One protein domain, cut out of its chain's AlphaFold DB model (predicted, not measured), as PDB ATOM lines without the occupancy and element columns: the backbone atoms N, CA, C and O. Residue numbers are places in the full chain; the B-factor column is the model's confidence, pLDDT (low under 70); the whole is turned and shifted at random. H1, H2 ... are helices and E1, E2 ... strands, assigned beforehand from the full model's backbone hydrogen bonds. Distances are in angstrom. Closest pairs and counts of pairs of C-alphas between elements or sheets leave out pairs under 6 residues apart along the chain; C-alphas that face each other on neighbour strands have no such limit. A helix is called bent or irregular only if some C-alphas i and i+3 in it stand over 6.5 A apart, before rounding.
ATOM      1  N   GLU A  41     -14.859  24.311 -49.430       97.88
ATOM      2  CA  GLU A  41     -15.272  24.110 -50.824       97.88
ATOM      3  C   GLU A  41     -16.629  24.746 -51.133       97.88
ATOM      4  O   GLU A  41     -16.734  25.479 -52.111       97.88
ATOM      5  N   GLU A  42     -17.624  24.580 -50.257       96.50
ATOM      6  CA  GLU A  42     -18.939  25.225 -50.417       96.50
ATOM      7  C   GLU A  42     -18.813  26.755 -50.472       96.50
ATOM      8  O   GLU A  42     -19.481  27.427 -51.261       96.50
ATOM      9  N   ARG A  43     -17.918  27.327 -49.652       96.75
ATOM     10  CA  ARG A  43     -17.663  28.776 -49.650       96.75
ATOM     11  C   ARG A  43     -17.042  29.220 -50.959       96.75
ATOM     12  O   ARG A  43     -17.460  30.237 -51.495       96.75
ATOM     13  N   LEU A  44     -16.045  28.487 -51.458       97.19
ATOM     14  CA  LEU A  44     -15.355  28.823 -52.702       97.19
ATOM     15  C   LEU A  44     -16.292  28.701 -53.905       97.19
ATOM     16  O   LEU A  44     -16.302  29.595 -54.748       97.19
ATOM     17  N   GLU A  45     -17.116  27.655 -53.950       96.88
ATOM     18  CA  GLU A  45     -18.123  27.464 -54.993       96.88
ATOM     19  C   GLU A  45     -19.087  28.657 -55.061       96.88
ATOM     20  O   GLU A  45     -19.232  29.285 -56.111       96.88
ATOM     21  N   MET A  46     -19.662  29.065 -53.925       95.81
ATOM     22  CA  MET A  46     -20.595  30.201 -53.886       95.81
ATOM     23  C   MET A  46     -19.908  31.568 -54.017       95.81
ATOM     24  O   MET A  46     -20.468  32.519 -54.575       95.81
ATOM     25  N   ARG A  47     -18.671  31.695 -53.528       96.44
ATOM     26  CA  ARG A  47     -17.871  32.921 -53.634       96.44
ATOM     27  C   ARG A  47     -17.511  33.229 -55.078       96.44
ATOM     28  O   ARG A  47     -17.535  34.404 -55.440       96.44
ATOM     29  N   PHE A  48     -17.179  32.218 -55.872       96.31
ATOM     30  CA  PHE A  48     -16.683  32.387 -57.241       96.31
ATOM     31  C   PHE A  48     -17.707  32.038 -58.324       96.31
ATOM     32  O   PHE A  48     -17.391  32.097 -59.507       96.31
ATOM     33  N   ASN A  49     -18.949  31.750 -57.942       95.38
ATOM     34  CA  ASN A  49     -20.069  31.689 -58.870       95.38
ATOM     35  C   ASN A  49     -20.280  33.061 -59.551       95.38
ATOM     36  O   ASN A  49     -20.521  34.067 -58.878       95.38
ATOM     37  N   GLU A  50     -20.198  33.105 -60.886       94.62
ATOM     38  CA  GLU A  50     -20.262  34.346 -61.678       94.62
ATOM     39  C   GLU A  50     -21.554  35.139 -61.458       94.62
ATOM     40  O   GLU A  50     -21.528  36.366 -61.340       94.62
ATOM     41  N   GLU A  51     -22.688  34.446 -61.366       94.25
ATOM     42  CA  GLU A  51     -23.983  35.076 -61.127       94.25
ATOM     43  C   GLU A  51     -24.022  35.754 -59.756       94.25
ATOM     44  O   GLU A  51     -24.393  36.925 -59.650       94.25
ATOM     45  N   SER A  52     -23.539  35.055 -58.730       93.56
ATOM     46  CA  SER A  52     -23.437  35.566 -57.366       93.56
ATOM     47  C   SER A  52     -22.460  36.745 -57.276       93.56
ATOM     48  O   SER A  52     -22.760  37.743 -56.619       93.56
ATOM     49  N   MET A  53     -21.307  36.685 -57.956       93.94
ATOM     50  CA  MET A  53     -20.352  37.803 -58.017       93.94
ATOM     51  C   MET A  53     -20.970  39.042 -58.669       93.94
ATOM     52  O   MET A  53     -20.896  40.138 -58.112       93.94
ATOM     53  N   ARG A  54     -21.637  38.869 -59.816       93.06
ATOM     54  CA  ARG A  54     -22.335  39.951 -60.522       93.06
ATOM     55  C   ARG A  54     -23.435  40.574 -59.662       93.06
ATOM     56  O   ARG A  54     -23.524  41.799 -59.598       93.06
ATOM     57  N   ALA A  55     -24.229  39.757 -58.967       92.88
ATOM     58  CA  ALA A  55     -25.263  40.241 -58.053       92.88
ATOM     59  C   ALA A  55     -24.667  41.086 -56.915       92.88
ATOM     60  O   ALA A  55     -25.160  42.181 -56.635       92.88
ATOM     61  N   ARG A  56     -23.562  40.631 -56.309       93.94
ATOM     62  CA  ARG A  56     -22.871  41.379 -55.246       93.94
ATOM     63  C   ARG A  56     -22.257  42.683 -55.737       93.94
ATOM     64  O   ARG A  56     -22.377  43.686 -55.039       93.94
ATOM     65  N   ARG A  57     -21.648  42.707 -56.928       92.06
ATOM     66  CA  ARG A  57     -21.138  43.952 -57.532       92.06
ATOM     67  C   ARG A  57     -22.250  44.959 -57.779       92.06
ATOM     68  O   ARG A  57     -22.106  46.120 -57.418       92.06
ATOM     69  N   HIS A  58     -23.364  44.505 -58.346       90.44
ATOM     70  CA  HIS A  58     -24.517  45.362 -58.586       90.44
ATOM     71  C   HIS A  58     -25.067  45.948 -57.278       90.44
ATOM     72  O   HIS A  58     -25.348  47.141 -57.212       90.44
ATOM     73  N   GLU A  59     -25.169  45.143 -56.219       91.38
ATOM     74  CA  GLU A  59     -25.633  45.638 -54.922       91.38
ATOM     75  C   GLU A  59     -24.638  46.609 -54.272       91.38
ATOM     76  O   GLU A  59     -25.034  47.655 -53.762       91.38
ATOM     77  N   ALA A  60     -23.337  46.322 -54.347       89.88
ATOM     78  CA  ALA A  60     -22.310  47.232 -53.850       89.88
ATOM     79  C   ALA A  60     -22.295  48.568 -54.623       89.88
ATOM     80  O   ALA A  60     -22.146  49.623 -54.010       89.88
ATOM     81  N   ALA A  61     -22.534  48.549 -55.939       89.19
ATOM     82  CA  ALA A  61     -22.667  49.758 -56.753       89.19
ATOM     83  C   ALA A  61     -23.899  50.600 -56.367       89.19
ATOM     84  O   ALA A  61     -23.823  51.827 -56.353       89.19
ATOM     85  N   LYS A  62     -25.026  49.972 -55.995       89.44
ATOM     86  CA  LYS A  62     -26.194  50.714 -55.482       89.44
ATOM     87  C   LYS A  62     -25.893  51.440 -54.174       89.44
ATOM     88  O   LYS A  62     -26.358  52.560 -53.990       89.44
ATOM     89  N   GLU A  63     -25.151  50.800 -53.273       88.06
ATOM     90  CA  GLU A  63     -24.799  51.369 -51.967       88.06
ATOM     91  C   GLU A  63     -23.767  52.495 -52.083       88.06
ATOM     92  O   GLU A  63     -23.892  53.517 -51.408       88.06
ATOM     93  N   ALA A  64     -22.757  52.319 -52.936       87.50
ATOM     94  CA  ALA A  64     -21.675  53.285 -53.105       87.50
ATOM     95  C   ALA A  64     -22.035  54.454 -54.043       87.50
ATOM     96  O   ALA A  64     -21.392  55.502 -53.999       87.50
ATOM     97  N   GLY A  65     -23.077  54.296 -54.863       84.75
ATOM     98  CA  GLY A  65     -23.512  55.279 -55.847       84.75
ATOM     99  C   GLY A  65     -22.933  55.033 -57.250       84.75
ATOM    100  O   GLY A  65     -22.012  54.234 -57.430       84.75
ATOM    101  N   PRO A  66     -23.470  55.727 -58.271       72.56
ATOM    102  CA  PRO A  66     -23.187  55.450 -59.683       72.56
ATOM    103  C   PRO A  66     -21.720  55.656 -60.091       72.56
ATOM    104  O   PRO A  66     -21.300  55.121 -61.109       72.56
ATOM    105  N   GLU A  67     -20.938  56.403 -59.311       76.06
ATOM    106  CA  GLU A  67     -19.518  56.670 -59.583       76.06
ATOM    107  C   GLU A  67     -18.590  55.514 -59.180       76.06
ATOM    108  O   GLU A  67     -17.439  55.482 -59.607       76.06
ATOM    109  N   TRP A  68     -19.063  54.567 -58.363       76.56
ATOM    110  CA  TRP A  68     -18.228  53.497 -57.810       76.56
ATOM    111  C   TRP A  68     -18.393  52.154 -58.529       76.56
ATOM    112  O   TRP A  68     -17.804  51.172 -58.095       76.56
ATOM    113  N   ALA A  69     -19.184  52.072 -59.606       69.81
ATOM    114  CA  ALA A  69     -19.375  50.819 -60.332       69.81
ATOM    115  C   ALA A  69     -18.015  50.294 -60.839       69.81
ATOM    116  O   ALA A  69     -17.417  50.921 -61.712       69.81
ATOM    117  N   PRO A  70     -17.491  49.181 -60.292       68.44
ATOM    118  CA  PRO A  70     -16.239  48.644 -60.783       68.44
ATOM    119  C   PRO A  70     -16.504  48.026 -62.156       68.44
ATOM    120  O   PRO A  70     -17.266  47.065 -62.264       68.44
ATOM    121  N   ASP A  71     -15.858  48.570 -63.188       76.31
ATOM    122  CA  ASP A  71     -15.891  48.028 -64.555       76.31
ATOM    123  C   ASP A  71     -15.200  46.654 -64.657       76.31
ATOM    124  O   ASP A  71     -15.284  45.977 -65.680       76.31
ATOM    125  N   ASP A  72     -14.511  46.225 -63.596       82.31
ATOM    126  CA  ASP A  72     -13.796  44.959 -63.547       82.31
ATOM    127  C   ASP A  72     -14.732  43.786 -63.202       82.31
ATOM    128  O   ASP A  72     -15.149  43.571 -62.057       82.31
ATOM    129  N   GLU A  73     -15.044  42.987 -64.225       82.44
ATOM    130  CA  GLU A  73     -15.852  41.773 -64.109       82.44
ATOM    131  C   GLU A  73     -15.205  40.681 -63.237       82.44
ATOM    132  O   GLU A  73     -15.926  39.826 -62.702       82.44
ATOM    133  N   GLY A  74     -13.883  40.723 -63.046       84.12
ATOM    134  CA  GLY A  74     -13.124  39.808 -62.191       84.12
ATOM    135  C   GLY A  74     -13.159  40.178 -60.708       84.12
ATOM    136  O   GLY A  74     -12.811  39.357 -59.857       84.12
ATOM    137  N   LEU A  75     -13.627  41.383 -60.371       89.75
ATOM    138  CA  LEU A  75     -13.609  41.870 -59.000       89.75
ATOM    139  C   LEU A  75     -14.670  41.170 -58.141       89.75
ATOM    140  O   LEU A  75     -15.879  41.248 -58.403       89.75
ATOM    141  N   ASN A  76     -14.221  40.516 -57.072       92.06
ATOM    142  CA  ASN A  76     -15.087  39.886 -56.089       92.06
ATOM    143  C   ASN A  76     -15.244  40.790 -54.863       92.06
ATOM    144  O   ASN A  76     -14.265  41.100 -54.182       92.06
ATOM    145  N   ILE A  77     -16.484  41.191 -54.581       94.44
ATOM    146  CA  ILE A  77     -16.843  42.021 -53.429       94.44
ATOM    147  C   ILE A  77     -17.604  41.157 -52.427       94.44
ATOM    148  O   ILE A  77     -18.611  40.522 -52.764       94.44
ATOM    149  N   ILE A  78     -17.120  41.135 -51.188       96.31
ATOM    150  CA  ILE A  78     -17.695  40.356 -50.088       96.31
ATOM    151  C   ILE A  78     -17.841  41.262 -48.869       96.31
ATOM    152  O   ILE A  78     -16.915  41.981 -48.498       96.31
ATOM    153  N   SER A  79     -19.010  41.213 -48.238       96.62
ATOM    154  CA  SER A  79     -19.398  42.032 -47.096       96.62
ATOM    155  C   SER A  79     -19.837  41.114 -45.963       96.62
ATOM    156  O   SER A  79     -20.860  40.443 -46.053       96.62
ATOM    157  N   GLY A  80     -19.104  41.062 -44.855       96.62
ATOM    158  CA  GLY A  80     -19.432  40.089 -43.812       96.62
ATOM    159  C   GLY A  80     -20.698  40.413 -43.019       96.62
ATOM    160  O   GLY A  80     -21.144  39.584 -42.236       96.62
ATOM    161  N   THR A  81     -21.331  41.567 -43.249       95.88
ATOM    162  CA  THR A  81     -22.702  41.830 -42.782       95.88
ATOM    163  C   THR A  81     -23.763  41.141 -43.635       95.88
ATOM    164  O   THR A  81     -24.848  40.869 -43.132       95.88
ATOM    165  N   ARG A  82     -23.488  40.898 -44.923       94.94
ATOM    166  CA  ARG A  82     -24.462  40.372 -45.896       94.94
ATOM    167  C   ARG A  82     -24.221  38.912 -46.239       94.94
ATOM    168  O   ARG A  82     -25.172  38.152 -46.348       94.94
ATOM    169  N   ASN A  83     -22.961  38.551 -46.419       95.94
ATOM    170  CA  ASN A  83     -22.534  37.236 -46.874       95.94
ATOM    171  C   ASN A  83     -21.296  36.749 -46.095       95.94
ATOM    172  O   ASN A  83     -20.241  36.492 -46.692       95.94
ATOM    173  N   PRO A  84     -21.382  36.659 -44.747       97.25
ATOM    174  CA  PRO A  84     -20.281  36.205 -43.897       97.25
ATOM    175  C   PRO A  84     -19.783  34.803 -44.263       97.25
ATOM    176  O   PRO A  84     -18.602  34.507 -44.095       97.25
ATOM    177  N   GLU A  85     -20.652  33.939 -44.781       96.62
ATOM    178  CA  GLU A  85     -20.322  32.585 -45.211       96.62
ATOM    179  C   GLU A  85     -19.303  32.549 -46.355       96.62
ATOM    180  O   GLU A  85     -18.558  31.584 -46.455       96.62
ATOM    181  N   LEU A  86     -19.166  33.598 -47.168       97.56
ATOM    182  CA  LEU A  86     -18.210  33.577 -48.286       97.56
ATOM    183  C   LEU A  86     -16.761  33.869 -47.874       97.56
ATOM    184  O   LEU A  86     -15.845  33.705 -48.686       97.56
ATOM    185  N   PHE A  87     -16.525  34.284 -46.630       98.25
ATOM    186  CA  PHE A  87     -15.168  34.411 -46.111       98.25
ATOM    187  C   PHE A  87     -14.578  33.042 -45.799       98.25
ATOM    188  O   PHE A  87     -15.223  32.194 -45.182       98.25
ATOM    189  N   ALA A  88     -13.315  32.845 -46.160       98.12
ATOM    190  CA  ALA A  88     -12.534  31.743 -45.636       98.12
ATOM    191  C   ALA A  88     -12.140  32.036 -44.171       98.12
ATOM    192  O   ALA A  88     -11.856  33.188 -43.825       98.12
ATOM    193  N   PRO A  89     -12.028  31.011 -43.301       98.31
ATOM    194  CA  PRO A  89     -11.666  31.212 -41.896       98.31
ATOM    195  C   PRO A  89     -10.378  32.023 -41.687       98.31
ATOM    196  O   PRO A  89     -10.300  32.829 -40.763       98.31
ATOM    197  N   HIS A  90      -9.382  31.863 -42.563       98.06
ATOM    198  CA  HIS A  90      -8.110  32.579 -42.457       98.06
ATOM    199  C   HIS A  90      -8.230  34.089 -42.719       98.06
ATOM    200  O   HIS A  90      -7.455  34.855 -42.149       98.06
ATOM    201  N   GLU A  91      -9.190  34.531 -43.538       98.12
ATOM    202  CA  GLU A  91      -9.431  35.954 -43.817       98.12
ATOM    203  C   GLU A  91     -10.033  36.640 -42.582       98.12
ATOM    204  O   GLU A  91      -9.587  37.717 -42.170       98.12
ATOM    205  N   LEU A  92     -10.996  35.975 -41.933       98.56
ATOM    206  CA  LEU A  92     -11.598  36.455 -40.686       98.56
ATOM    207  C   LEU A  92     -10.611  36.393 -39.526       98.56
ATOM    208  O   LEU A  92     -10.540  37.327 -38.735       98.56
ATOM    209  N   PHE A  93      -9.807  35.335 -39.441       98.50
ATOM    210  CA  PHE A  93      -8.773  35.220 -38.418       98.50
ATOM    211  C   PHE A  93      -7.702  36.307 -38.556       98.50
ATOM    212  O   PHE A  93      -7.330  36.950 -37.576       98.50
ATOM    213  N   GLN A  94      -7.252  36.583 -39.781       97.31
ATOM    214  CA  GLN A  94      -6.332  37.688 -40.037       97.31
ATOM    215  C   GLN A  94      -6.954  39.036 -39.643       97.31
ATOM    216  O   GLN A  94      -6.277  39.861 -39.029       97.31
ATOM    217  N   SER A  95      -8.240  39.242 -39.938       97.50
ATOM    218  CA  SER A  95      -8.972  40.450 -39.538       97.50
ATOM    219  C   SER A  95      -9.112  40.566 -38.016       97.50
ATOM    220  O   SER A  95      -8.913  41.648 -37.467       97.50
ATOM    221  N   LEU A  96      -9.374  39.453 -37.317       98.31
ATOM    222  CA  LEU A  96      -9.400  39.383 -35.853       98.31
ATOM    223  C   LEU A  96      -8.071  39.854 -35.263       98.31
ATOM    224  O   LEU A  96      -8.068  40.753 -34.427       98.31
ATOM    225  N   LEU A  97      -6.950  39.285 -35.718       97.81
ATOM    226  CA  LEU A  97      -5.624  39.654 -35.222       97.81
ATOM    227  C   LEU A  97      -5.267  41.104 -35.556       97.81
ATOM    228  O   LEU A  97      -4.752  41.822 -34.700       97.81
ATOM    229  N   HIS A  98      -5.566  41.549 -36.779       95.44
ATOM    230  CA  HIS A  98      -5.302  42.918 -37.208       95.44
ATOM    231  C   HIS A  98      -6.069  43.940 -36.363       95.44
ATOM    232  O   HIS A  98      -5.486  44.918 -35.905       95.44
ATOM    233  N   ASN A  99      -7.361  43.705 -36.131       96.19
ATOM    234  CA  ASN A  99      -8.201  44.631 -35.383       96.19
ATOM    235  C   ASN A  99      -7.919  44.571 -33.879       96.19
ATOM    236  O   ASN A  99      -7.925  45.609 -33.230       96.19
ATOM    237  N   ALA A 100      -7.634  43.387 -33.325       97.56
ATOM    238  CA  ALA A 100      -7.356  43.229 -31.900       97.56
ATOM    239  C   ALA A 100      -5.946  43.697 -31.505       97.56
ATOM    240  O   ALA A 100      -5.788  44.233 -30.413       97.56
ATOM    241  N   TYR A 101      -4.930  43.518 -32.357       96.81
ATOM    242  CA  TYR A 101      -3.512  43.756 -32.021       96.81
ATOM    243  C   TYR A 101      -2.789  44.677 -33.013       96.81
ATOM    244  O   TYR A 101      -1.555  44.684 -33.100       96.81
ATOM    245  N   GLY A 102      -3.554  45.441 -33.791       91.56
ATOM    246  CA  GLY A 102      -3.045  46.401 -34.761       91.56
ATOM    247  C   GLY A 102      -2.226  47.540 -34.136       91.56
ATOM    248  O   GLY A 102      -2.107  47.660 -32.918       91.56
ATOM    249  N   PRO A 103      -1.646  48.419 -34.972       86.12
ATOM    250  CA  PRO A 103      -0.712  49.451 -34.519       86.12
ATOM    251  C   PRO A 103      -1.354  50.542 -33.649       86.12
ATOM    252  O   PRO A 103      -0.639  51.252 -32.948       86.12
ATOM    253  N   ILE A 104      -2.680  50.697 -33.699       86.75
ATOM    254  CA  ILE A 104      -3.419  51.672 -32.893       86.75
ATOM    255  C   ILE A 104      -3.943  50.943 -31.654       86.75
ATOM    256  O   ILE A 104      -4.984  50.289 -31.705       86.75
ATOM    257  N   GLN A 105      -3.192  51.029 -30.552       79.94
ATOM    258  CA  GLN A 105      -3.471  50.271 -29.325       79.94
ATOM    259  C   GLN A 105      -4.876  50.531 -28.766       79.94
ATOM    260  O   GLN A 105      -5.562  49.585 -28.385       79.94
ATOM    261  N   GLU A 106      -5.319  51.792 -28.763       87.19
ATOM    262  CA  GLU A 106      -6.655  52.188 -28.295       87.19
ATOM    263  C   GLU A 106      -7.762  51.510 -29.112       87.19
ATOM    264  O   GLU A 106      -8.680  50.922 -28.541       87.19
ATOM    265  N   SER A 107      -7.635  51.489 -30.444       91.75
ATOM    266  CA  SER A 107      -8.573  50.783 -31.325       91.75
ATOM    267  C   SER A 107      -8.595  49.280 -31.049       91.75
ATOM    268  O   SER A 107      -9.664  48.674 -31.063       91.75
ATOM    269  N   GLY A 108      -7.434  48.687 -30.756       95.56
ATOM    270  CA  GLY A 108      -7.328  47.272 -30.404       95.56
ATOM    271  C   GLY A 108      -8.045  46.924 -29.102       95.56
ATOM    272  O   GLY A 108      -8.801  45.955 -29.057       95.56
ATOM    273  N   ALA A 109      -7.860  47.733 -28.056       96.44
ATOM    274  CA  ALA A 109      -8.560  47.554 -26.786       96.44
ATOM    275  C   ALA A 109     -10.083  47.666 -26.960       96.44
ATOM    276  O   ALA A 109     -10.802  46.745 -26.585       96.44
ATOM    277  N   LEU A 110     -10.557  48.718 -27.637       96.69
ATOM    278  CA  LEU A 110     -11.985  48.911 -27.919       96.69
ATOM    279  C   LEU A 110     -12.586  47.754 -28.729       96.69
ATOM    280  O   LEU A 110     -13.715  47.329 -28.478       96.69
ATOM    281  N   TYR A 111     -11.838  47.224 -29.699       97.12
ATOM    282  CA  TYR A 111     -12.278  46.082 -30.496       97.12
ATOM    283  C   TYR A 111     -12.420  44.808 -29.646       97.12
ATOM    284  O   TYR A 111     -13.435  44.112 -29.741       97.12
ATOM    285  N   ARG A 112     -11.441  44.523 -28.775       98.06
ATOM    286  CA  ARG A 112     -11.508  43.388 -27.836       98.06
ATOM    287  C   ARG A 112     -12.646  43.552 -26.829       98.06
ATOM    288  O   ARG A 112     -13.385  42.594 -26.594       98.06
ATOM    289  N   ASP A 113     -12.852  44.752 -26.294       97.75
ATOM    290  CA  ASP A 113     -13.954  45.051 -25.372       97.75
ATOM    291  C   ASP A 113     -15.315  44.809 -26.034       97.75
ATOM    292  O   ASP A 113     -16.181  44.154 -25.453       97.75
ATOM    293  N   LYS A 114     -15.481  45.240 -27.293       97.69
ATOM    294  CA  LYS A 114     -16.705  45.008 -28.077       97.69
ATOM    295  C   LYS A 114     -17.025  43.518 -28.250       97.69
ATOM    296  O   LYS A 114     -18.196  43.143 -28.216       97.69
ATOM    297  N   LEU A 115     -16.013  42.675 -28.454       98.00
ATOM    298  CA  LEU A 115     -16.192  41.231 -28.659       98.00
ATOM    299  C   LEU A 115     -16.246  40.424 -27.353       98.00
ATOM    300  O   LEU A 115     -16.743  39.298 -27.352       98.00
ATOM    301  N   THR A 116     -15.800  40.988 -26.230       98.31
ATOM    302  CA  THR A 116     -15.734  40.292 -24.934       98.31
ATOM    303  C   THR A 116     -17.081  39.716 -24.461       98.31
ATOM    304  O   THR A 116     -17.087  38.570 -24.003       98.31
ATOM    305  N   PRO A 117     -18.238  40.401 -24.598       98.12
ATOM    306  CA  PRO A 117     -19.534  39.803 -24.273       98.12
ATOM    307  C   PRO A 117     -19.833  38.520 -25.062       98.12
ATOM    308  O   PRO A 117     -20.325  37.552 -24.484       98.12
ATOM    309  N   LEU A 118     -19.495  38.481 -26.359       97.56
ATOM    310  CA  LEU A 118     -19.656  37.286 -27.190       97.56
ATOM    311  C   LEU A 118     -18.692  36.177 -26.750       97.56
ATOM    312  O   LEU A 118     -19.121  35.038 -26.593       97.56
ATOM    313  N   CYS A 119     -17.423  36.503 -26.487       98.06
ATOM    314  CA  CYS A 119     -16.448  35.536 -25.973       98.06
ATOM    315  C   CYS A 119     -16.936  34.863 -24.679       98.06
ATOM    316  O   CYS A 119     -16.900  33.638 -24.566       98.06
ATOM    317  N   ARG A 120     -17.477  35.649 -23.739       97.88
ATOM    318  CA  ARG A 120     -18.073  35.128 -22.498       97.88
ATOM    319  C   ARG A 120     -19.298  34.254 -22.763       97.88
ATOM    320  O   ARG A 120     -19.415  33.188 -22.170       97.88
ATOM    321  N   ALA A 121     -20.186  34.659 -23.675       97.81
ATOM    322  CA  ALA A 121     -21.366  33.870 -24.046       97.81
ATOM    323  C   ALA A 121     -21.008  32.523 -24.705       97.81
ATOM    324  O   ALA A 121     -21.739  31.546 -24.550       97.81
ATOM    325  N   LEU A 122     -19.869  32.452 -25.399       97.06
ATOM    326  CA  LEU A 122     -19.313  31.213 -25.957       97.06
ATOM    327  C   LEU A 122     -18.590  30.354 -24.901       97.06
ATOM    328  O   LEU A 122     -18.207  29.211 -25.176       97.06
ATOM    329  N   GLY A 123     -18.422  30.870 -23.682       98.06
ATOM    330  CA  GLY A 123     -17.712  30.208 -22.595       98.06
ATOM    331  C   GLY A 123     -16.203  30.159 -22.820       98.06
ATOM    332  O   GLY A 123     -15.596  29.132 -22.529       98.06
ATOM    333  N   PHE A 124     -15.620  31.206 -23.409       98.19
ATOM    334  CA  PHE A 124     -14.173  31.411 -23.356       98.19
ATOM    335  C   PHE A 124     -13.771  31.985 -21.998       98.19
ATOM    336  O   PHE A 124     -14.504  32.784 -21.412       98.19
ATOM    337  N   GLU A 125     -12.593  31.583 -21.529       97.25
ATOM    338  CA  GLU A 125     -12.000  32.065 -20.283       97.25
ATOM    339  C   GLU A 125     -11.659  33.561 -20.356       97.25
ATOM    340  O   GLU A 125     -11.470  34.132 -21.435       97.25
ATOM    341  N   GLU A 126     -11.516  34.207 -19.195       96.62
ATOM    342  CA  GLU A 126     -11.116  35.621 -19.121       96.62
ATOM    343  C   GLU A 126      -9.728  35.877 -19.733       96.62
ATOM    344  O   GLU A 126      -9.447  36.985 -20.196       96.62
ATOM    345  N   THR A 127      -8.882  34.844 -19.792       97.94
ATOM    346  CA  THR A 127      -7.541  34.886 -20.388       97.94
ATOM    347  C   THR A 127      -7.539  34.796 -21.911       97.94
ATOM    348  O   THR A 127      -6.482  34.999 -22.502       97.94
ATOM    349  N   PHE A 128      -8.691  34.583 -22.568       98.50
ATOM    350  CA  PHE A 128      -8.803  34.343 -24.015       98.50
ATOM    351  C   PHE A 128      -7.929  35.262 -24.879       98.50
ATOM    352  O   PHE A 128      -7.198  34.793 -25.749       98.50
ATOM    353  N   TRP A 129      -7.986  36.577 -24.644       98.50
ATOM    354  CA  TRP A 129      -7.200  37.534 -25.422       98.50
ATOM    355  C   TRP A 129      -5.698  37.392 -25.160       98.50
ATOM    356  O   TRP A 129      -4.917  37.379 -26.105       98.50
ATOM    357  N   GLY A 130      -5.291  37.224 -23.900       98.31
ATOM    358  CA  GLY A 130      -3.887  36.993 -23.556       98.31
ATOM    359  C   GLY A 130      -3.348  35.706 -24.180       98.31
ATOM    360  O   GLY A 130      -2.276  35.716 -24.782       98.31
ATOM    361  N   ASP A 131      -4.126  34.626 -24.117       98.50
ATOM    362  CA  ASP A 131      -3.754  33.327 -24.683       98.50
ATOM    363  C   ASP A 131      -3.643  33.398 -26.214       98.50
ATOM    364  O   ASP A 131      -2.670  32.913 -26.795       98.50
ATOM    365  N   LEU A 132      -4.589  34.077 -26.878       98.62
ATOM    366  CA  LEU A 132      -4.543  34.295 -28.324       98.62
ATOM    367  C   LEU A 132      -3.347  35.166 -28.742       98.62
ATOM    368  O   LEU A 132      -2.721  34.885 -29.763       98.62
ATOM    369  N   GLU A 133      -3.014  36.215 -27.983       98.19
ATOM    370  CA  GLU A 133      -1.836  37.053 -28.254       98.19
ATOM    371  C   GLU A 133      -0.533  36.262 -28.104       98.19
ATOM    372  O   GLU A 133       0.358  36.378 -28.948       98.19
ATOM    373  N   ILE A 134      -0.417  35.444 -27.053       98.44
ATOM    374  CA  ILE A 134       0.747  34.577 -26.835       98.44
ATOM    375  C   ILE A 134       0.905  33.609 -28.008       98.44
ATOM    376  O   ILE A 134       1.995  33.517 -28.569       98.44
ATOM    377  N   MET A 135      -0.183  32.954 -28.420       98.25
ATOM    378  CA  MET A 135      -0.187  32.008 -29.538       98.25
ATOM    379  C   MET A 135       0.174  32.676 -30.874       98.25
ATOM    380  O   MET A 135       0.893  32.102 -31.691       98.25
ATOM    381  N   ALA A 136      -0.300  33.904 -31.099       98.00
ATOM    382  CA  ALA A 136      -0.089  34.640 -32.342       98.00
ATOM    383  C   ALA A 136       1.169  35.527 -32.347       98.00
ATOM    384  O   ALA A 136       1.381  36.250 -33.321       98.00
ATOM    385  N   ARG A 137       1.998  35.504 -31.294       97.31
ATOM    386  CA  ARG A 137       3.086  36.476 -31.081       97.31
ATOM    387  C   ARG A 137       4.020  36.618 -32.279       97.31
ATOM    388  O   ARG A 137       4.167  37.722 -32.797       97.31
ATOM    389  N   ASP A 138       4.578  35.510 -32.750       95.19
ATOM    390  CA  ASP A 138       5.539  35.529 -33.857       95.19
ATOM    391  C   ASP A 138       4.881  36.051 -35.147       95.19
ATOM    392  O   ASP A 138       5.470  36.823 -35.907       95.19
ATOM    393  N   LEU A 139       3.610  35.695 -35.374       95.25
ATOM    394  CA  LEU A 139       2.832  36.178 -36.514       95.25
ATOM    395  C   LEU A 139       2.582  37.689 -36.438       95.25
ATOM    396  O   LEU A 139       2.676  38.389 -37.452       95.25
ATOM    397  N   LEU A 140       2.283  38.202 -35.242       95.81
ATOM    398  CA  LEU A 140       2.104  39.629 -34.986       95.81
ATOM    399  C   LEU A 140       3.414  40.402 -35.176       95.81
ATOM    400  O   LEU A 140       3.385  41.506 -35.728       95.81
ATOM    401  N   ASP A 141       4.551  39.832 -34.780       94.94
ATOM    402  CA  ASP A 141       5.871  40.434 -34.985       94.94
ATOM    403  C   ASP A 141       6.227  40.533 -36.471       94.94
ATOM    404  O   ASP A 141       6.631  41.604 -36.935       94.94
ATOM    405  N   VAL A 142       5.957  39.487 -37.256       92.62
ATOM    406  CA  VAL A 142       6.127  39.546 -38.717       92.62
ATOM    407  C   VAL A 142       5.186  40.565 -39.361       92.62
ATOM    408  O   VAL A 142       5.603  41.307 -40.253       92.62
ATOM    409  N   ASP A 143       3.938  40.681 -38.902       91.50
ATOM    410  CA  ASP A 143       3.007  41.691 -39.422       91.50
ATOM    411  C   ASP A 143       3.454  43.127 -39.086       91.50
ATOM    412  O   ASP A 143       3.350  44.038 -39.917       91.50
ATOM    413  N   ARG A 144       3.993  43.352 -37.878       92.75
ATOM    414  CA  ARG A 144       4.615  44.631 -37.485       92.75
ATOM    415  C   ARG A 144       5.806  44.956 -38.381       92.75
ATOM    416  O   ARG A 144       5.874  46.082 -38.881       92.75
ATOM    417  N   GLU A 145       6.684  43.990 -38.626       92.19
ATOM    418  CA  GLU A 145       7.853  44.178 -39.484       92.19
ATOM    419  C   GLU A 145       7.448  44.466 -40.932       92.19
ATOM    420  O   GLU A 145       7.902  45.450 -41.511       92.19
ATOM    421  N   ARG A 146       6.500  43.708 -41.495       89.69
ATOM    422  CA  ARG A 146       5.967  43.957 -42.844       89.69
ATOM    423  C   ARG A 146       5.388  45.368 -42.974       89.69
ATOM    424  O   ARG A 146       5.671  46.068 -43.944       89.69
ATOM    425  N   ARG A 147       4.620  45.832 -41.981       88.44
ATOM    426  CA  ARG A 147       4.122  47.220 -41.948       88.44
ATOM    427  C   ARG A 147       5.252  48.242 -41.868       88.44
ATOM    428  O   ARG A 147       5.159  49.280 -42.516       88.44
ATOM    429  N   ARG A 148       6.296  47.978 -41.076       90.12
ATOM    430  CA  ARG A 148       7.471  48.854 -40.971       90.12
ATOM    431  C   ARG A 148       8.209  48.949 -42.305       90.12
ATOM    432  O   ARG A 148       8.541  50.051 -42.714       90.12
ATOM    433  N   LEU A 149       8.415  47.823 -42.980       87.62
ATOM    434  CA  LEU A 149       9.062  47.738 -44.289       87.62
ATOM    435  C   LEU A 149       8.261  48.465 -45.379       87.62
ATOM    436  O   LEU A 149       8.832  49.183 -46.193       87.62
ATOM    437  N   ASN A 150       6.931  48.358 -45.345       85.94
ATOM    438  CA  ASN A 150       6.064  49.063 -46.290       85.94
ATOM    439  C   ASN A 150       6.011  50.584 -46.043       85.94
ATOM    440  O   ASN A 150       5.725  51.349 -46.969       85.94
ATOM    441  N   LYS A 151       6.318  51.057 -44.824       86.06
ATOM    442  CA  LYS A 151       6.483  52.492 -44.540       86.06
ATOM    443  C   LYS A 151       7.771  52.992 -45.203       86.06
ATOM    444  O   LYS A 151       8.860  52.813 -44.676       86.06
ATOM    445  N   GLY A 152       7.628  53.645 -46.352       79.38
ATOM    446  CA  GLY A 152       8.746  54.204 -47.124       79.38
ATOM    447  C   GLY A 152       8.883  53.632 -48.532       79.38
ATOM    448  O   GLY A 152       9.698  54.129 -49.304       79.38
ATOM    449  N   PHE A 153       8.048  52.659 -48.917       85.06
ATOM    450  CA  PHE A 153       8.095  52.051 -50.253       85.06
ATOM    451  C   PHE A 153       8.003  53.090 -51.388       85.06
ATOM    452  O   PHE A 153       8.726  53.015 -52.379       85.06
ATOM    453  N   ALA A 154       7.152  54.110 -51.219       82.88
ATOM    454  CA  ALA A 154       6.949  55.166 -52.211       82.88
ATOM    455  C   ALA A 154       8.198  56.035 -52.453       82.88
ATOM    456  O   ALA A 154       8.360  56.578 -53.545       82.88
ATOM    457  N   THR A 155       9.082  56.154 -51.462       89.12
ATOM    458  CA  THR A 155      10.280  57.007 -51.519       89.12
ATOM    459  C   THR A 155      11.553  56.240 -51.882       89.12
ATOM    460  O   THR A 155      12.600  56.859 -52.035       89.12
ATOM    461  N   MET A 156      11.482  54.914 -52.027       92.94
ATOM    462  CA  MET A 156      12.622  54.057 -52.375       92.94
ATOM    463  C   MET A 156      12.922  54.061 -53.877       92.94
ATOM    464  O   MET A 156      12.008  54.140 -54.712       92.94
ATOM    465  N   SER A 157      14.202  53.902 -54.212       95.00
ATOM    466  CA  SER A 157      14.691  53.625 -55.565       95.00
ATOM    467  C   SER A 157      14.248  52.243 -56.063       95.00
ATOM    468  O   SER A 157      13.811  51.390 -55.292       95.00
ATOM    469  N   ALA A 158      14.373  51.988 -57.369       93.00
ATOM    470  CA  ALA A 158      14.007  50.694 -57.947       93.00
ATOM    471  C   ALA A 158      14.819  49.524 -57.355       93.00
ATOM    472  O   ALA A 158      14.248  48.477 -57.073       93.00
ATOM    473  N   ALA A 159      16.123  49.716 -57.120       93.19
ATOM    474  CA  ALA A 159      16.983  48.687 -56.536       93.19
ATOM    475  C   ALA A 159      16.575  48.352 -55.091       93.19
ATOM    476  O   ALA A 159      16.421  47.181 -54.752       93.19
ATOM    477  N   GLU A 160      16.311  49.374 -54.271       92.50
ATOM    478  CA  GLU A 160      15.826  49.195 -52.895       92.50
ATOM    479  C   GLU A 160      14.458  48.502 -52.859       92.50
ATOM    480  O   GLU A 160      14.223  47.651 -52.006       92.50
ATOM    481  N   ARG A 161      13.560  48.813 -53.807       92.00
ATOM    482  CA  ARG A 161      12.261  48.131 -53.920       92.00
ATOM    483  C   ARG A 161      12.411  46.652 -54.261       92.00
ATOM    484  O   ARG A 161      11.658  45.852 -53.714       92.00
ATOM    485  N   THR A 162      13.350  46.284 -55.134       91.75
ATOM    486  CA  THR A 162      13.626  44.873 -55.448       91.75
ATOM    487  C   THR A 162      14.117  44.128 -54.210       91.75
ATOM    488  O   THR A 162      13.527  43.115 -53.844       91.75
ATOM    489  N   GLU A 163      15.118  44.668 -53.506       91.38
ATOM    490  CA  GLU A 163      15.643  44.059 -52.274       91.38
ATOM    491  C   GLU A 163      14.555  43.940 -51.190       91.38
ATOM    492  O   GLU A 163      14.427  42.921 -50.505       91.38
ATOM    493  N   LEU A 164      13.728  44.977 -51.039       90.62
ATOM    494  CA  LEU A 164      12.612  44.966 -50.102       90.62
ATOM    495  C   LEU A 164      11.549  43.932 -50.483       90.62
ATOM    496  O   LEU A 164      11.026  43.250 -49.605       90.62
ATOM    497  N   SER A 165      11.241  43.803 -51.774       89.56
ATOM    498  CA  SER A 165      10.289  42.819 -52.290       89.56
ATOM    499  C   SER A 165      10.738  41.396 -51.959       89.56
ATOM    500  O   SER A 165       9.944  40.607 -51.457       89.56
ATOM    501  N   GLU A 166      12.025  41.079 -52.125       90.31
ATOM    502  CA  GLU A 166      12.580  39.775 -51.735       90.31
ATOM    503  C   GLU A 166      12.409  39.502 -50.233       90.31
ATOM    504  O   GLU A 166      11.942  38.425 -49.847       90.31
ATOM    505  N   LYS A 167      12.696  40.495 -49.378       90.06
ATOM    506  CA  LYS A 167      12.491  40.389 -47.922       90.06
ATOM    507  C   LYS A 167      11.017  40.193 -47.562       90.06
ATOM    508  O   LYS A 167      10.692  39.323 -46.754       90.06
ATOM    509  N   VAL A 168      10.119  40.973 -48.164       89.19
ATOM    510  CA  VAL A 168       8.669  40.861 -47.939       89.19
ATOM    511  C   VAL A 168       8.149  39.506 -48.415       89.19
ATOM    512  O   VAL A 168       7.364  38.888 -47.702       89.19
ATOM    513  N   ASN A 169       8.618  39.002 -49.557       88.31
ATOM    514  CA  ASN A 169       8.232  37.691 -50.079       88.31
ATOM    515  C   ASN A 169       8.689  36.552 -49.158       88.31
ATOM    516  O   ASN A 169       7.909  35.638 -48.879       88.31
ATOM    517  N   ALA A 170       9.912  36.628 -48.620       88.81
ATOM    518  CA  ALA A 170      10.400  35.659 -47.639       88.81
ATOM    519  C   ALA A 170       9.537  35.659 -46.361       88.81
ATOM    520  O   ALA A 170       9.126  34.596 -45.887       88.81
ATOM    521  N   LEU A 171       9.193  36.847 -45.847       91.25
ATOM    522  CA  LEU A 171       8.285  36.989 -44.703       91.25
ATOM    523  C   LEU A 171       6.874  36.482 -45.020       91.25
ATOM    524  O   LEU A 171       6.240  35.870 -44.166       91.25
ATOM    525  N   GLN A 172       6.379  36.697 -46.240       89.56
ATOM    526  CA  GLN A 172       5.037  36.299 -46.656       89.56
ATOM    527  C   GLN A 172       4.864  34.775 -46.675       89.56
ATOM    528  O   GLN A 172       3.829  34.274 -46.225       89.56
ATOM    529  N   ALA A 173       5.868  34.031 -47.148       87.94
ATOM    530  CA  ALA A 173       5.838  32.569 -47.141       87.94
ATOM    531  C   ALA A 173       5.787  32.003 -45.712       87.94
ATOM    532  O   ALA A 173       5.024  31.076 -45.431       87.94
ATOM    533  N   TRP A 174       6.566  32.583 -44.794       90.19
ATOM    534  CA  TRP A 174       6.520  32.229 -43.374       90.19
ATOM    535  C   TRP A 174       5.159  32.596 -42.757       90.19
ATOM    536  O   TRP A 174       4.494  31.742 -42.174       90.19
ATOM    537  N   TYR A 175       4.690  33.825 -42.994       92.06
ATOM    538  CA  TYR A 175       3.428  34.356 -42.470       92.06
ATOM    539  C   TYR A 175       2.230  33.487 -42.855       92.06
ATOM    540  O   TYR A 175       1.343  33.233 -42.043       92.06
ATOM    541  N   CYS A 176       2.193  33.023 -44.103       94.56
ATOM    542  CA  CYS A 176       1.091  32.216 -44.600       94.56
ATOM    543  C   CYS A 176       0.984  30.863 -43.883       94.56
ATOM    544  O   CYS A 176      -0.105  30.489 -43.439       94.56
ATOM    545  N   ARG A 177       2.121  30.173 -43.729       95.38
ATOM    546  CA  ARG A 177       2.220  28.885 -43.035       95.38
ATOM    547  C   ARG A 177       1.839  29.020 -41.565       95.38
ATOM    548  O   ARG A 177       0.999  28.270 -41.072       95.38
ATOM    549  N   ASP A 178       2.414  30.009 -40.887       96.06
ATOM    550  CA  ASP A 178       2.195  30.210 -39.458       96.06
ATOM    551  C   ASP A 178       0.771  30.663 -39.155       96.06
ATOM    552  O   ASP A 178       0.176  30.172 -38.201       96.06
ATOM    553  N   ARG A 179       0.155  31.488 -40.008       97.31
ATOM    554  CA  ARG A 179      -1.270  31.823 -39.871       97.31
ATOM    555  C   ARG A 179      -2.154  30.580 -39.930       97.31
ATOM    556  O   ARG A 179      -3.065  30.475 -39.116       97.31
ATOM    557  N   ALA A 180      -1.923  29.667 -40.877       97.62
ATOM    558  CA  ALA A 180      -2.718  28.441 -40.979       97.62
ATOM    559  C   ALA A 180      -2.527  27.546 -39.743       97.62
ATOM    560  O   ALA A 180      -3.510  27.086 -39.163       97.62
ATOM    561  N   ARG A 181      -1.276  27.384 -39.286       97.81
ATOM    562  CA  ARG A 181      -0.943  26.645 -38.059       97.81
ATOM    563  C   ARG A 181      -1.625  27.242 -36.825       97.81
ATOM    564  O   ARG A 181      -2.307  26.521 -36.108       97.81
ATOM    565  N   ILE A 182      -1.456  28.542 -36.592       98.38
ATOM    566  CA  ILE A 182      -1.999  29.254 -35.424       98.38
ATOM    567  C   ILE A 182      -3.529  29.245 -35.453       98.38
ATOM    568  O   ILE A 182      -4.162  29.092 -34.416       98.38
ATOM    569  N   LEU A 183      -4.142  29.385 -36.631       98.44
ATOM    570  CA  LEU A 183      -5.591  29.286 -36.767       98.44
ATOM    571  C   LEU A 183      -6.101  27.906 -36.334       98.44
ATOM    572  O   LEU A 183      -7.058  27.819 -35.568       98.44
ATOM    573  N   GLU A 184      -5.465  26.835 -36.804       98.31
ATOM    574  CA  GLU A 184      -5.832  25.475 -36.410       98.31
ATOM    575  C   GLU A 184      -5.590  25.237 -34.908       98.31
ATOM    576  O   GLU A 184      -6.455  24.697 -34.219       98.31
ATOM    577  N   GLU A 185      -4.475  25.729 -34.367       98.44
ATOM    578  CA  GLU A 185      -4.160  25.675 -32.934       98.44
ATOM    579  C   GLU A 185      -5.193  26.429 -32.078       98.44
ATOM    580  O   GLU A 185      -5.627  25.921 -31.041       98.44
ATOM    581  N   ALA A 186      -5.659  27.595 -32.533       98.50
ATOM    582  CA  ALA A 186      -6.716  28.362 -31.878       98.50
ATOM    583  C   ALA A 186      -8.059  27.618 -31.920       98.50
ATOM    584  O   ALA A 186      -8.775  27.572 -30.918       98.50
ATOM    585  N   MET A 187      -8.399  26.986 -33.049       98.19
ATOM    586  CA  MET A 187      -9.609  26.165 -33.157       98.19
ATOM    587  C   MET A 187      -9.563  24.946 -32.230       98.19
ATOM    588  O   MET A 187     -10.589  24.590 -31.654       98.19
ATOM    589  N   VAL A 188      -8.404  24.311 -32.056       98.38
ATOM    590  CA  VAL A 188      -8.243  23.202 -31.103       98.38
ATOM    591  C   VAL A 188      -8.346  23.710 -29.663       98.38
ATOM    592  O   VAL A 188      -9.133  23.175 -28.886       98.38
ATOM    593  N   THR A 189      -7.607  24.768 -29.327       98.31
ATOM    594  CA  THR A 189      -7.497  25.308 -27.961       98.31
ATOM    595  C   THR A 189      -8.816  25.885 -27.446       98.31
ATOM    596  O   THR A 189      -9.226  25.589 -26.327       98.31
ATOM    597  N   PHE A 190      -9.517  26.679 -28.257       98.25
ATOM    598  CA  PHE A 190     -10.756  27.352 -27.845       98.25
ATOM    599  C   PHE A 190     -12.026  26.566 -28.215       98.25
ATOM    600  O   PHE A 190     -13.138  26.951 -27.852       98.25
ATOM    601  N   GLY A 191     -11.876  25.442 -28.919       98.19
ATOM    602  CA  GLY A 191     -12.973  24.644 -29.452       98.19
ATOM    603  C   GLY A 191     -13.462  25.164 -30.806       98.19
ATOM    604  O   GLY A 191     -13.939  26.295 -30.930       98.19
ATOM    605  N   ARG A 192     -13.389  24.301 -31.830       97.69
ATOM    606  CA  ARG A 192     -13.564  24.683 -33.242       97.69
ATOM    607  C   ARG A 192     -14.888  25.383 -33.510       97.69
ATOM    608  O   ARG A 192     -14.899  26.438 -34.135       97.69
ATOM    609  N   GLU A 193     -15.992  24.812 -33.032       97.19
ATOM    610  CA  GLU A 193     -17.323  25.375 -33.269       97.19
ATOM    611  C   GLU A 193     -17.452  26.773 -32.652       97.19
ATOM    612  O   GLU A 193     -17.839  27.717 -33.334       97.19
ATOM    613  N   LYS A 194     -17.054  26.932 -31.386       97.88
ATOM    614  CA  LYS A 194     -17.107  28.221 -30.683       97.88
ATOM    615  C   LYS A 194     -16.228  29.262 -31.369       97.88
ATOM    616  O   LYS A 194     -16.657  30.398 -31.566       97.88
ATOM    617  N   PHE A 195     -15.015  28.876 -31.760       98.38
ATOM    618  CA  PHE A 195     -14.087  29.778 -32.431       98.38
ATOM    619  C   PHE A 195     -14.602  30.195 -33.815       98.38
ATOM    620  O   PHE A 195     -14.548  31.371 -34.161       98.38
ATOM    621  N   HIS A 196     -15.204  29.278 -34.580       97.56
ATOM    622  CA  HIS A 196     -15.915  29.633 -35.811       97.56
ATOM    623  C   HIS A 196     -17.071  30.600 -35.549       97.56
ATOM    624  O   HIS A 196     -17.196  31.590 -36.268       97.56
ATOM    625  N   VAL A 197     -17.894  30.365 -34.523       97.62
ATOM    626  CA  VAL A 197     -18.980  31.294 -34.177       97.62
ATOM    627  C   VAL A 197     -18.422  32.685 -33.862       97.62
ATOM    628  O   VAL A 197     -18.953  33.666 -34.381       97.62
ATOM    629  N   LEU A 198     -17.316  32.794 -33.117       98.50
ATOM    630  CA  LEU A 198     -16.628  34.074 -32.903       98.50
ATOM    631  C   LEU A 198     -16.214  34.733 -34.231       98.50
ATOM    632  O   LEU A 198     -16.481  35.919 -34.425       98.50
ATOM    633  N   LEU A 199     -15.590  33.990 -35.149       98.62
ATOM    634  CA  LEU A 199     -15.157  34.536 -36.440       98.62
ATOM    635  C   LEU A 199     -16.348  35.021 -37.281       98.62
ATOM    636  O   LEU A 199     -16.358  36.166 -37.728       98.62
ATOM    637  N   TYR A 200     -17.372  34.194 -37.476       98.19
ATOM    638  CA  TYR A 200     -18.465  34.519 -38.397       98.19
ATOM    639  C   TYR A 200     -19.513  35.465 -37.804       98.19
ATOM    640  O   TYR A 200     -20.045  36.295 -38.534       98.19
ATOM    641  N   HIS A 201     -19.803  35.389 -36.503       96.75
ATOM    642  CA  HIS A 201     -20.784  36.281 -35.872       96.75
ATOM    643  C   HIS A 201     -20.149  37.525 -35.248       96.75
ATOM    644  O   HIS A 201     -20.772  38.583 -35.233       96.75
ATOM    645  N   GLY A 202     -18.927  37.416 -34.723       97.50
ATOM    646  CA  GLY A 202     -18.231  38.534 -34.087       97.50
ATOM    647  C   GLY A 202     -17.413  39.365 -35.071       97.50
ATOM    648  O   GLY A 202     -17.503  40.592 -35.065       97.50
ATOM    649  N   VAL A 203     -16.613  38.708 -35.914       98.38
ATOM    650  CA  VAL A 203     -15.607  39.388 -36.748       98.38
ATOM    651  C   VAL A 203     -16.164  39.773 -38.113       98.38
ATOM    652  O   VAL A 203     -16.070  40.944 -38.484       98.38
ATOM    653  N   ALA A 204     -16.771  38.828 -38.839       98.12
ATOM    654  CA  ALA A 204     -17.215  39.035 -40.220       98.12
ATOM    655  C   ALA A 204     -18.058  40.307 -40.431       98.12
ATOM    656  O   ALA A 204     -17.748  41.040 -41.367       98.12
ATOM    657  N   PRO A 205     -19.012  40.690 -39.556       97.88
ATOM    658  CA  PRO A 205     -19.797  41.915 -39.745       97.88
ATOM    659  C   PRO A 205     -18.984  43.218 -39.814       97.88
ATOM    660  O   PRO A 205     -19.510  44.251 -40.210       97.88
ATOM    661  N   SER A 206     -17.714  43.208 -39.407       96.31
ATOM    662  CA  SER A 206     -16.811  44.363 -39.511       96.31
ATOM    663  C   SER A 206     -15.851  44.300 -40.703       96.31
ATOM    664  O   SER A 206     -15.020  45.191 -40.864       96.31
ATOM    665  N   VAL A 207     -15.944  43.253 -41.525       97.12
ATOM    666  CA  VAL A 207     -15.008  42.970 -42.613       97.12
ATOM    667  C   VAL A 207     -15.710  43.127 -43.956       97.12
ATOM    668  O   VAL A 207     -16.790  42.587 -44.190       97.12
ATOM    669  N   ALA A 208     -15.050  43.830 -44.866       96.12
ATOM    670  CA  ALA A 208     -15.372  43.833 -46.281       96.12
ATOM    671  C   ALA A 208     -14.080  43.604 -47.065       96.12
ATOM    672  O   ALA A 208     -13.036  44.153 -46.707       96.12
ATOM    673  N   ILE A 209     -14.143  42.782 -48.111       95.31
ATOM    674  CA  ILE A 209     -13.011  42.556 -49.009       95.31
ATOM    675  C   ILE A 209     -13.428  42.780 -50.453       95.31
ATOM    676  O   ILE A 209     -14.516  42.393 -50.880       95.31
ATOM    677  N   THR A 210     -12.502  43.377 -51.186       94.06
ATOM    678  CA  THR A 210     -12.538  43.542 -52.630       94.06
ATOM    679  C   THR A 210     -11.284  42.860 -53.155       94.06
ATOM    680  O   THR A 210     -10.182  43.189 -52.711       94.06
ATOM    681  N   SER A 211     -11.434  41.847 -54.002       91.81
ATOM    682  CA  SER A 211     -10.320  40.972 -54.368       91.81
ATOM    683  C   SER A 211     -10.464  40.414 -55.779       91.81
ATOM    684  O   SER A 211     -11.551  40.006 -56.172       91.81
ATOM    685  N   GLU A 212      -9.343  40.333 -56.489       93.19
ATOM    686  CA  GLU A 212      -9.182  39.592 -57.750       93.19
ATOM    687  C   GLU A 212      -8.701  38.146 -57.508       93.19
ATOM    688  O   GLU A 212      -8.339  37.434 -58.442       93.19
ATOM    689  N   ALA A 213      -8.631  37.704 -56.245       95.06
ATOM    690  CA  ALA A 213      -8.108  36.384 -55.923       95.06
ATOM    691  C   ALA A 213      -8.978  35.282 -56.535       95.06
ATOM    692  O   ALA A 213     -10.200  35.364 -56.477       95.06
ATOM    693  N   THR A 214      -8.366  34.215 -57.038       96.62
ATOM    694  CA  THR A 214      -9.082  33.044 -57.562       96.62
ATOM    695  C   THR A 214      -9.420  32.040 -56.458       96.62
ATOM    696  O   THR A 214      -8.834  32.055 -55.371       96.62
ATOM    697  N   ALA A 215     -10.327  31.100 -56.745       97.00
ATOM    698  CA  ALA A 215     -10.622  29.991 -55.835       97.00
ATOM    699  C   ALA A 215      -9.360  29.201 -55.455       97.00
ATOM    700  O   ALA A 215      -9.174  28.870 -54.289       97.00
ATOM    701  N   GLU A 216      -8.476  28.940 -56.421       97.94
ATOM    702  CA  GLU A 216      -7.204  28.246 -56.199       97.94
ATOM    703  C   GLU A 216      -6.286  29.020 -55.252       97.94
ATOM    704  O   GLU A 216      -5.756  28.437 -54.312       97.94
ATOM    705  N   GLN A 217      -6.166  30.339 -55.424       97.00
ATOM    706  CA  GLN A 217      -5.359  31.175 -54.534       97.00
ATOM    707  C   GLN A 217      -5.909  31.183 -53.105       97.00
ATOM    708  O   GLN A 217      -5.142  31.025 -52.156       97.00
ATOM    709  N   VAL A 218      -7.227  31.317 -52.921       97.50
ATOM    710  CA  VAL A 218      -7.834  31.262 -51.577       97.50
ATOM    711  C   VAL A 218      -7.615  29.885 -50.941       97.50
ATOM    712  O   VAL A 218      -7.306  29.805 -49.750       97.50
ATOM    713  N   ARG A 219      -7.720  28.807 -51.729       97.81
ATOM    714  CA  ARG A 219      -7.491  27.426 -51.281       97.81
ATOM    715  C   ARG A 219      -6.027  27.205 -50.870       97.81
ATOM    716  O   ARG A 219      -5.776  26.725 -49.768       97.81
ATOM    717  N   PHE A 220      -5.077  27.671 -51.682       97.38
ATOM    718  CA  PHE A 220      -3.638  27.662 -51.391       97.38
ATOM    719  C   PHE A 220      -3.306  28.421 -50.095       97.38
ATOM    720  O   PHE A 220      -2.607  27.918 -49.218       97.38
ATOM    721  N   ILE A 221      -3.868  29.620 -49.919       96.62
ATOM    722  CA  ILE A 221      -3.664  30.452 -48.722       96.62
ATOM    723  C   ILE A 221      -4.282  29.800 -47.473       96.62
ATOM    724  O   ILE A 221      -3.683  29.861 -46.393       96.62
ATOM    725  N   ALA A 222      -5.450  29.164 -47.610       96.50
ATOM    726  CA  ALA A 222      -6.093  28.409 -46.535       96.50
ATOM    727  C   ALA A 222      -5.267  27.184 -46.108       96.50
ATOM    728  O   ALA A 222      -5.218  26.882 -44.918       96.50
ATOM    729  N   GLY A 223      -4.569  26.541 -47.051       96.44
ATOM    730  CA  GLY A 223      -3.623  25.449 -46.803       96.44
ATOM    731  C   GLY A 223      -2.268  25.883 -46.229       96.44
ATOM    732  O   GLY A 223      -1.383  25.052 -46.057       96.44
ATOM    733  N   GLY A 224      -2.072  27.171 -45.928       96.38
ATOM    734  CA  GLY A 224      -0.793  27.674 -45.422       96.38
ATOM    735  C   GLY A 224       0.265  27.867 -46.509       96.38
ATOM    736  O   GLY A 224       1.459  27.801 -46.215       96.38
TER     737      GLY A 224
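What this domain is: This is residues 41 to 224 of the 226 residues of an uncharacterized protein of Acidobacteria bacterium (UniProt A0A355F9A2). A small ribbon of two strands, E1 and E2, lies at one side of a cluster of crossed helices gathered round H3, and H2 packs beside E1. At another side the long helix H7 folds with H6 into a helical hairpin that reaches away from the cluster as an arm, while H8 turns back from the other end of H7 and packs on H3, as H4 also does. The printed part has 184 residues with nine named helices and two named strands, in the order H1 H2 E1 H3 H4 H5 H6 H7 H8 E2 H9; the sheet, in the order E1 - E2, is antiparallel, and the class is mostly helix. The whole is compact, with a radius of gyration of the C-alphas of 17.9 A and spans of 47 by 43 by 31 A.

How they stand to each other: The strands E1, residues 76 to 79, and E2, residues 208 to 211, are antiparallel at 173 degrees; N 76 and O 211, and likewise N 209 and O 78, are within hydrogen-bond range at 2.9 A. The C-alphas of Met 53 and Asn 76 are the closest of H2, residues 50 to 64, and E1, at 6.0 A. H1, residues 41 to 48, is close to H2 but not clearly touching, with C-alphas 46 and 52 closest at 7.0 A. H1 touches H9, residues 215 to 222, closest at C-alphas 44 and 215, 5.8 A, at a steep tilt of 51 degrees, opposite ways. The helix packing is mostly crossed, with few shallow tilts, and two helices are hubs that touch four others each: H3, residues 89 to 101, and H7, residues 158 to 190. H3 and H7 touch about perpendicular, at 78 degrees, closest at C-alphas 93 and 183, 6.9 A. H3 touches H8, residues 192 to 206, closest at C-alphas 92 and 199, 5.9 A, at a steep tilt of 68 degrees, only just short of perpendicular. With residues 99 to 101 alone H3 touches H4, residues 105 to 121, closest at C-alphas 100 and 108, 4.3 A. H3 and H9 only just touch, with 3 pairs of C-alphas within 8 A, closest at C-alphas 90 and 222, 6.2 A. H6, residues 137 to 150, and H7 form a helical hairpin at a shallow tilt of 24 degrees, opposite ways, closest at C-alphas 139 and 175, 6.3 A. H5, residues 128 to 135, and H7 only just touch, with 3 pairs within 8 A, closest at C-alphas 135 and 182, 6.7 A. H7 and H8 touch only at the corner by their link, closest at C-alphas 187 and 195, 5.8 A. Every O i to N i+4 pair is within hydrogen-bond range in H1, H2, H3, H5, H6, H7 and H9, against 11 of 13 in H4 and 8 of 11 in H8.

Where its parts are: H1 begins at C-alpha 41, (-15.272, 24.110, -50.824). H7 is the longest helix, 45.4 A from C-alpha 158 at (14.007, 50.694, -57.947) to C-alpha 190 at (-10.756, 27.352, -27.845). H4 is 24.8 A long, with a kink of 36 degrees near residue 115; it is irregular, C-alphas 114 and 117 being 7.0 A apart. H8 is 20.9 A long and only just irregular, with C-alphas 202 and 205 6.8 A apart. H2 is 20.8 A, H6 20.0 A and H3 17.9 A long.

The domain as a whole: The C-alphas of Ala 121 and Ala 159 are the two farthest apart, at 52.4 A. The printed part has no cut. The link from H2 to E1, 11 residues, is long. Residues 62 to 67, of which 62 to 64 belong to H2, stand free. The mean pLDDT of the printed part is 93.9, and residues 69 to 70 are under 70.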